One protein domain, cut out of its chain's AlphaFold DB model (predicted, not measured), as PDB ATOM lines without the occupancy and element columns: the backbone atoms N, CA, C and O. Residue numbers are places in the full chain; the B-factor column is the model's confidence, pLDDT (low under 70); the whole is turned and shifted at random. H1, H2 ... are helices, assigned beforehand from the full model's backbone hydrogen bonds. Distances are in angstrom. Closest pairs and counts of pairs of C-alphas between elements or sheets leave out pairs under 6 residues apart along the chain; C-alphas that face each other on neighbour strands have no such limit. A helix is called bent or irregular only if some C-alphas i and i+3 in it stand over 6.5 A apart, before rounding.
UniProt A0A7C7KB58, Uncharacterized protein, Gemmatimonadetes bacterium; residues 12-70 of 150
ATOM      1  N   GLY A  12      28.864  38.190 -28.892       93.12
ATOM      2  CA  GLY A  12      29.547  39.243 -29.646       93.12
ATOM      3  C   GLY A  12      29.204  39.186 -31.133       93.12
ATOM      4  O   GLY A  12      28.845  40.201 -31.719       93.12
ATOM      5  N   LEU A  13      29.201  37.983 -31.717       90.62
ATOM      6  CA  LEU A  13      28.786  37.789 -33.107       90.62
ATOM      7  C   LEU A  13      27.336  38.251 -33.347       90.62
ATOM      8  O   LEU A  13      27.076  38.976 -34.304       90.62
ATOM      9  N   LEU A  14      26.395  37.846 -32.487       92.69
ATOM     10  CA  LEU A  14      24.982  38.225 -32.599       92.69
ATOM     11  C   LEU A  14      24.780  39.733 -32.427       92.69
ATOM     12  O   LEU A  14      24.082  40.338 -33.234       92.69
ATOM     13  N   ALA A  15      25.422  40.344 -31.431       93.75
ATOM     14  CA  ALA A  15      25.336  41.777 -31.183       93.75
ATOM     15  C   ALA A  15      25.846  42.590 -32.382       93.75
ATOM     16  O   ALA A  15      25.176  43.528 -32.809       93.75
ATOM     17  N   THR A  16      26.973  42.194 -32.985       92.25
ATOM     18  CA  THR A  16      27.485  42.832 -34.207       92.25
ATOM     19  C   THR A  16      26.509  42.688 -35.376       92.25
ATOM     20  O   THR A  16      26.276  43.657 -36.093       92.25
ATOM     21  N   MET A  17      25.905  41.511 -35.566       91.88
ATOM     22  CA  MET A  17      24.925  41.304 -36.641       91.88
ATOM     23  C   MET A  17      23.652  42.130 -36.443       91.88
ATOM     24  O   MET A  17      23.166  42.728 -37.398       91.88
ATOM     25  N   VAL A  18      23.126  42.194 -35.218       93.31
ATOM     26  CA  VAL A  18      21.947  43.014 -34.899       93.31
ATOM     27  C   VAL A  18      22.261  44.497 -35.095       93.31
ATOM     28  O   VAL A  18      21.474  45.199 -35.722       93.31
ATOM     29  N   GLY A  19      23.430  44.956 -34.636       90.50
ATOM     30  CA  GLY A  19      23.881  46.333 -34.838       90.50
ATOM     31  C   GLY A  19      24.046  46.709 -36.314       90.50
ATOM     32  O   GLY A  19      23.747  47.835 -36.685       90.50
ATOM     33  N   LEU A  20      24.458  45.765 -37.167       89.12
ATOM     34  CA  LEU A  20      24.526  45.974 -38.616       89.12
ATOM     35  C   LEU A  20      23.135  45.985 -39.277       89.12
ATOM     36  O   LEU A  20      22.917  46.713 -40.241       89.12
ATOM     37  N   ALA A  21      22.199  45.166 -38.788       90.75
ATOM     38  CA  ALA A  21      20.869  45.015 -39.380       90.75
ATOM     39  C   ALA A  21      19.901  46.154 -39.011       90.75
ATOM     40  O   ALA A  21      18.986  46.466 -39.777       90.75
ATOM     41  N   VAL A  22      20.068  46.762 -37.834       90.38
ATOM     42  CA  VAL A  22      19.204  47.844 -37.351       90.38
ATOM     43  C   VAL A  22      19.820  49.196 -37.702       90.38
ATOM     44  O   VAL A  22      20.820  49.600 -37.123       90.38
ATOM     45  N   GLY A  23      19.192  49.919 -38.633       87.25
ATOM     46  CA  GLY A  23      19.638  51.247 -39.063       87.25
ATOM     47  C   GLY A  23      18.540  52.309 -39.013       87.25
ATOM     48  O   GLY A  23      17.378  52.022 -38.717       87.25
ATOM     49  N   LEU A  24      18.901  53.542 -39.382       85.88
ATOM     50  CA  LEU A  24      18.003  54.707 -39.386       85.88
ATOM     51  C   LEU A  24      16.732  54.480 -40.226       85.88
ATOM     52  O   LEU A  24      15.646  54.921 -39.858       85.88
ATOM     53  N   GLY A  25      16.842  53.696 -41.305       86.00
ATOM     54  CA  GLY A  25      15.707  53.259 -42.122       86.00
ATOM     55  C   GLY A  25      14.570  52.617 -41.315       86.00
ATOM     56  O   GLY A  25      13.400  52.898 -41.588       86.00
ATOM     57  N   ASN A  26      14.901  51.831 -40.287       90.69
ATOM     58  CA  ASN A  26      13.911  51.165 -39.436       90.69
ATOM     59  C   ASN A  26      13.201  52.147 -38.496       90.69
ATOM     60  O   ASN A  26      12.075  51.884 -38.091       90.69
ATOM     61  N   VAL A  27      13.834  53.278 -38.175       89.38
ATOM     62  CA  VAL A  27      13.286  54.289 -37.261       89.38
ATOM     63  C   VAL A  27      12.261  55.172 -37.967       89.38
ATOM     64  O   VAL A  27      11.206  55.442 -37.409       89.38
ATOM     65  N   TRP A  28      12.545  55.609 -39.197       89.19
ATOM     66  CA  TRP A  28      11.715  56.621 -39.866       89.19
ATOM     67  C   TRP A  28      10.910  56.115 -41.069       89.19
ATOM     68  O   TRP A  28       9.734  56.429 -41.230       89.19
ATOM     69  N   ARG A  29      11.509  55.272 -41.910       91.69
ATOM     70  CA  ARG A  29      11.009  54.925 -43.239       91.69
ATOM     71  C   ARG A  29      10.061  53.756 -43.115       91.69
ATOM     72  O   ARG A  29       9.032  53.745 -43.776       91.69
ATOM     73  N   PHE A  30      10.394  52.788 -42.263       94.06
ATOM     74  CA  PHE A  30       9.504  51.672 -41.991       94.06
ATOM     75  C   PHE A  30       8.155  52.141 -41.411       94.06
ATOM     76  O   PHE A  30       7.144  51.843 -42.046       94.06
ATOM     77  N   PRO A  31       8.088  52.947 -40.328       93.81
ATOM     78  CA  PRO A  31       6.807  53.451 -39.827       93.81
ATOM     79  C   PRO A  31       6.065  54.321 -40.844       93.81
ATOM     80  O   PRO A  31       4.851  54.196 -40.980       93.81
ATOM     81  N   TYR A  32       6.791  55.149 -41.604       94.12
ATOM     82  CA  TYR A  32       6.204  55.954 -42.674       94.12
ATOM     83  C   TYR A  32       5.527  55.086 -43.748       94.12
ATOM     84  O   TYR A  32       4.369  55.313 -44.089       94.12
ATOM     85  N   MET A  33       6.207  54.040 -44.235       94.44
ATOM     86  CA  MET A  33       5.638  53.108 -45.216       94.44
ATOM     87  C   MET A  33       4.451  52.330 -44.638       94.44
ATOM     88  O   MET A  33       3.442  52.175 -45.319       94.44
ATOM     89  N   VAL A  34       4.529  51.890 -43.379       94.94
ATOM     90  CA  VAL A  34       3.398  51.246 -42.689       94.94
ATOM     91  C   VAL A  34       2.186  52.179 -42.675       94.94
ATOM     92  O   VAL A  34       1.095  51.762 -43.053       94.94
ATOM     93  N   GLY A  35       2.369  53.447 -42.297       93.62
ATOM     94  CA  GLY A  35       1.292  54.440 -42.286       93.62
ATOM     95  C   GLY A  35       0.695  54.695 -43.673       93.62
ATOM     96  O   GLY A  35      -0.522  54.792 -43.807       93.62
ATOM     97  N   GLN A  36       1.533  54.746 -44.711       95.25
ATOM     98  CA  GLN A  36       1.102  55.043 -46.078       95.25
ATOM     99  C   GLN A  36       0.411  53.859 -46.779       95.25
ATOM    100  O   GLN A  36      -0.524  54.066 -47.549       95.25
ATOM    101  N   PHE A  37       0.852  52.621 -46.534       92.88
ATOM    102  CA  PHE A  37       0.447  51.439 -47.309       92.88
ATOM    103  C   PHE A  37      -0.550  50.515 -46.586       92.88
ATOM    104  O   PHE A  37      -0.580  49.312 -46.832       92.88
ATOM    105  N   GLY A  38      -1.404  51.059 -45.715       89.25
ATOM    106  CA  GLY A  38      -2.501  50.291 -45.104       89.25
ATOM    107  C   GLY A  38      -2.147  49.587 -43.790       89.25
ATOM    108  O   GLY A  38      -2.781  48.595 -43.421       89.25
ATOM    109  N   GLY A  39      -1.146  50.087 -43.061       93.44
ATOM    110  CA  GLY A  39      -0.874  49.723 -41.674       93.44
ATOM    111  C   GLY A  39      -0.522  48.248 -41.492       93.44
ATOM    112  O   GLY A  39       0.488  47.755 -41.996       93.44
ATOM    113  N   ALA A  40      -1.370  47.530 -40.755       93.19
ATOM    114  CA  ALA A  40      -1.146  46.129 -40.404       93.19
ATOM    115  C   ALA A  40      -1.079  45.192 -41.624       93.19
ATOM    116  O   ALA A  40      -0.298  44.240 -41.615       93.19
ATOM    117  N   ALA A  41      -1.837  45.471 -42.693       94.38
ATOM    118  CA  ALA A  41      -1.813  44.652 -43.908       94.38
ATOM    119  C   ALA A  41      -0.436  44.695 -44.595       94.38
ATOM    120  O   ALA A  41       0.088  43.659 -45.009       94.38
ATOM    121  N   PHE A  42       0.191  45.875 -44.638       95.38
ATOM    122  CA  PHE A  42       1.554  46.037 -45.141       95.38
ATOM    123  C   PHE A  42       2.565  45.252 -44.303       95.38
ATOM    124  O   PHE A  42       3.446  44.609 -44.866       95.38
ATOM    125  N   ILE A  43       2.428  45.256 -42.972       95.69
ATOM    126  CA  ILE A  43       3.344  44.526 -42.082       95.69
ATOM    127  C   ILE A  43       3.296  43.022 -42.363       95.69
ATOM    128  O   ILE A  43       4.348  42.393 -42.467       95.69
ATOM    129  N   LEU A  44       2.103  42.441 -42.525       95.88
ATOM    130  CA  LEU A  44       1.965  41.014 -42.830       95.88
ATOM    131  C   LEU A  44       2.664  40.648 -44.145       95.88
ATOM    132  O   LEU A  44       3.433  39.686 -44.191       95.88
ATOM    133  N   LEU A  45       2.451  41.448 -45.194       95.50
ATOM    134  CA  LEU A  45       3.119  41.251 -46.479       95.50
ATOM    135  C   LEU A  45       4.639  41.441 -46.365       95.50
ATOM    136  O   LEU A  45       5.402  40.635 -46.894       95.50
ATOM    137  N   TYR A  46       5.080  42.473 -45.645       95.00
ATOM    138  CA  TYR A  46       6.489  42.766 -45.404       95.00
ATOM    139  C   TYR A  46       7.196  41.597 -44.714       95.00
ATOM    140  O   TYR A  46       8.243  41.159 -45.186       95.00
ATOM    141  N   VAL A  47       6.613  41.043 -43.646       96.00
ATOM    142  CA  VAL A  47       7.173  39.883 -42.933       96.00
ATOM    143  C   VAL A  47       7.183  38.643 -43.830       96.00
ATOM    144  O   VAL A  47       8.179  37.921 -43.851       96.00
ATOM    145  N   GLY A  48       6.126  38.421 -44.618       97.56
ATOM    146  CA  GLY A  48       6.073  37.327 -45.589       97.56
ATOM    147  C   GLY A  48       7.198  37.407 -46.626       97.56
ATOM    148  O   GLY A  48       7.943  36.447 -46.811       97.56
ATOM    149  N   ILE A  49       7.387  38.571 -47.250       96.94
ATOM    150  CA  ILE A  49       8.462  38.800 -48.229       96.94
ATOM    151  C   ILE A  49       9.842  38.714 -47.565       96.94
ATOM    152  O   ILE A  49      10.757  38.103 -48.118       96.94
ATOM    153  N   ALA A  50      10.007  39.281 -46.367       95.62
ATOM    154  CA  ALA A  50      11.259  39.203 -45.622       95.62
ATOM    155  C   ALA A  50      11.631  37.748 -45.304       95.62
ATOM    156  O   ALA A  50      12.786  37.368 -45.476       95.62
ATOM    157  N   GLY A  51      10.661  36.917 -44.913       97.38
ATOM    158  CA  GLY A  51      10.874  35.493 -44.660       97.38
ATOM    159  C   GLY A  51      11.162  34.681 -45.925       97.38
ATOM    160  O   GLY A  51      12.013  33.798 -45.895       97.38
ATOM    161  N   LEU A  52      10.491  34.980 -47.040       97.50
ATOM    162  CA  LEU A  52      10.607  34.203 -48.282       97.50
ATOM    163  C   LEU A  52      11.788  34.611 -49.168       97.50
ATOM    164  O   LEU A  52      12.299  33.784 -49.916       97.50
ATOM    165  N   ILE A  53      12.215  35.872 -49.108       97.06
ATOM    166  CA  ILE A  53      13.271  36.415 -49.975       97.06
ATOM    167  C   ILE A  53      14.451  36.904 -49.140       97.06
ATOM    168  O   ILE A  53      15.588  36.506 -49.389       97.06
ATOM    169  N   GLY A  54      14.190  37.734 -48.126       95.88
ATOM    170  CA  GLY A  54      15.242  38.341 -47.307       95.88
ATOM    171  C   GLY A  54      16.079  37.311 -46.546       95.88
ATOM    172  O   GLY A  54      17.304  37.301 -46.658       95.88
ATOM    173  N   VAL A  55      15.424  36.407 -45.813       95.69
ATOM    174  CA  VAL A  55      16.101  35.375 -45.014       95.69
ATOM    175  C   VAL A  55      16.910  34.412 -45.898       95.69
ATOM    176  O   VAL A  55      18.093  34.226 -45.601       95.69
ATOM    177  N   PRO A  56      16.376  33.840 -46.998       96.88
ATOM    178  CA  PRO A  56      17.170  32.993 -47.890       96.88
ATOM    179  C   PRO A  56      18.350  33.716 -48.541       96.88
ATOM    180  O   PRO A  56      19.440  33.145 -48.610       96.88
ATOM    181  N   ALA A  57      18.177  34.972 -48.968       95.44
ATOM    182  CA  ALA A  57      19.271  35.765 -49.530       95.44
ATOM    183  C   ALA A  57      20.404  35.964 -48.507       95.44
ATOM    184  O   ALA A  57      21.569  35.696 -48.815       95.44
ATOM    185  N   LEU A  58      20.059  36.333 -47.267       94.50
ATOM    186  CA  LEU A  58      21.027  36.501 -46.180       94.50
ATOM    187  C   LEU A  58      21.716  35.178 -45.812       94.50
ATOM    188  O   LEU A  58      22.925  35.147 -45.584       94.50
ATOM    189  N   MET A  59      20.974  34.067 -45.785       95.25
ATOM    190  CA  MET A  59      21.542  32.731 -45.561       95.25
ATOM    191  C   MET A  59      22.541  32.348 -46.660       95.25
ATOM    192  O   MET A  59      23.573  31.744 -46.357       95.25
ATOM    193  N   GLY A  60      22.265  32.718 -47.913       93.56
ATOM    194  CA  GLY A  60      23.172  32.520 -49.043       93.56
ATOM    195  C   GLY A  60      24.496  33.260 -48.857       93.56
ATOM    196  O   GLY A  60      25.564  32.646 -48.925       93.56
ATOM    197  N   GLU A  61      24.434  34.553 -48.537       92.25
ATOM    198  CA  GLU A  61      25.623  35.368 -48.262       92.25
ATOM    199  C   GLU A  61      26.408  34.846 -47.046       92.25
ATOM    200  O   GLU A  61      27.633  34.682 -47.093       92.25
ATOM    201  N   TRP A  62      25.701  34.491 -45.974       92.06
ATOM    202  CA  TRP A  62      26.300  33.931 -44.765       92.06
ATOM    203  C   TRP A  62      27.020  32.605 -45.032       92.06
ATOM    204  O   TRP A  62      28.157  32.400 -44.595       92.06
ATOM    205  N   SER A  63      26.379  31.701 -45.777       93.19
ATOM    206  CA  SER A  63      26.956  30.414 -46.174       93.19
ATOM    207  C   SER A  63      28.208  30.611 -47.030       93.19
ATOM    208  O   SER A  63      29.254  30.024 -46.738       93.19
ATOM    209  N   LEU A  64      28.149  31.516 -48.013       92.12
ATOM    210  CA  LEU A  64      29.279  31.870 -48.871       92.12
ATOM    211  C   LEU A  64      30.478  32.382 -48.057       92.12
ATOM    212  O   LEU A  64      31.611  31.921 -48.246       92.12
ATOM    213  N   GLY A  65      30.239  33.285 -47.105       90.81
ATOM    214  CA  GLY A  65      31.275  33.813 -46.214       90.81
ATOM    215  C   GLY A  65      31.913  32.733 -45.331       90.81
ATOM    216  O   GLY A  65      33.139  32.702 -45.156       90.81
ATOM    217  N   ARG A  66      31.114  31.792 -44.804       89.62
ATOM    218  CA  ARG A  66      31.618  30.675 -43.982       89.62
ATOM    219  C   ARG A  66      32.376  29.631 -44.791       89.62
ATOM    220  O   ARG A  66      33.394  29.130 -44.307       89.62
ATOM    221  N   HIS A  67      31.905  29.315 -45.995       91.31
ATOM    222  CA  HIS A  67      32.544  28.350 -46.884       91.31
ATOM    223  C   HIS A  67      33.900  28.869 -47.375       91.31
ATOM    224  O   HIS A  67      34.920  28.181 -47.288       91.31
ATOM    225  N   THR A  68      33.942  30.121 -47.836       90.81
ATOM    226  CA  THR A  68      35.161  30.691 -48.416       90.81
ATOM    227  C   THR A  68      36.146  31.203 -47.377       90.81
ATOM    228  O   THR A  68      37.346  31.236 -47.656       90.81
ATOM    229  N   ARG A  69      35.667  31.568 -46.180       88.31
ATOM    230  CA  ARG A  69      36.460  32.171 -45.100       88.31
ATOM    231  C   ARG A  69      37.307  33.367 -45.565       88.31
ATOM    232  O   ARG A  69      38.408  33.581 -45.060       88.31
ATOM    233  N   ARG A  70      36.799  34.142 -46.524       88.00
ATOM    234  CA  ARG A  70      37.456  35.317 -47.117       88.00
ATOM    235  C   ARG A  70      36.506  36.516 -47.097       88.00
ATOM    236  O   ARG A  70      35.312  36.342 -46.876       88.00
TER     237      ARG A  70
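Overview. This is residues 12 to 70 of the 150 residues of an uncharacterized protein of Gemmatimonadetes bacterium (UniProt A0A7C7KB58). The model is a loose, open V of helices: H1 and then H2 follow one another along one arm, and the long helix H3 makes the other arm and runs nearly the whole length. H2 and H3 meet near their ends at the turn of residues 37 to 39, and the space between the arms is empty, with H1 touching no helix. The printed part has 59 residues with three named helices, in the order H1, H2, H3, and no named strand; the class is all helix. The whole is loose, with a radius of gyration of the C-alphas of 14.5 A, and elongated, with spans of 43 by 23 by 14 A.

Along the chain. H1 is residues 12 to 21, 14.3 A from first to last C-alpha, and begins with C-alpha 12 at (29.547, 39.243, -29.646). H2 is residues 24 to 36 and 18.2 A long. It is irregular, but only just: C-alphas 27 and 30 are 6.6 A apart. H3 is residues 40 to 68 and 40.3 A long, from C-alpha 40 at (-1.146, 46.129, -40.404) to C-alpha 68 at (35.161, 30.691, -48.416). It has a kink of 33 degrees near residue 49. H3 is neither bent nor irregular, but only just: C-alphas 52 and 55 are 6.5 A apart.

Arrangement. H1 is apart from H2, though a tight link of two residues joins them. H1 is also apart from H3. A tight link of three residues joins H2 to H3. H2 and H3 touch only at the corner by their link, and only just, with 3 pairs of C-alphas within 8 A. H2 touches H3 with residue 34 alone, and H3 touches H2 with residues 40 to 43 alone; the closest C-alphas of the two helices are those of Val 34 and Phe 42, 6.0 A apart. H2 and H3 run opposite ways at a shallow tilt of 32 degrees, only just short of steep, and their centres are 18.8 A apart. In H1 every O i to N i+4 pair is within hydrogen-bond range, while H2 has 7 of 9 and H3 has 23 of 25.

Size, cuts and confidence. The two C-alphas farthest apart are those of Gly 38 and Arg 69, at 43.0 A, while those of Gly 12 and Arg 70, the first and last printed, are 19.6 A apart. Residues 12 to 29, 47 to 53 and 55 to 70 stand free. The printed part has no cut and no long link between its helices. The mean pLDDT of the printed part is 92.9, and no printed residue is under 70.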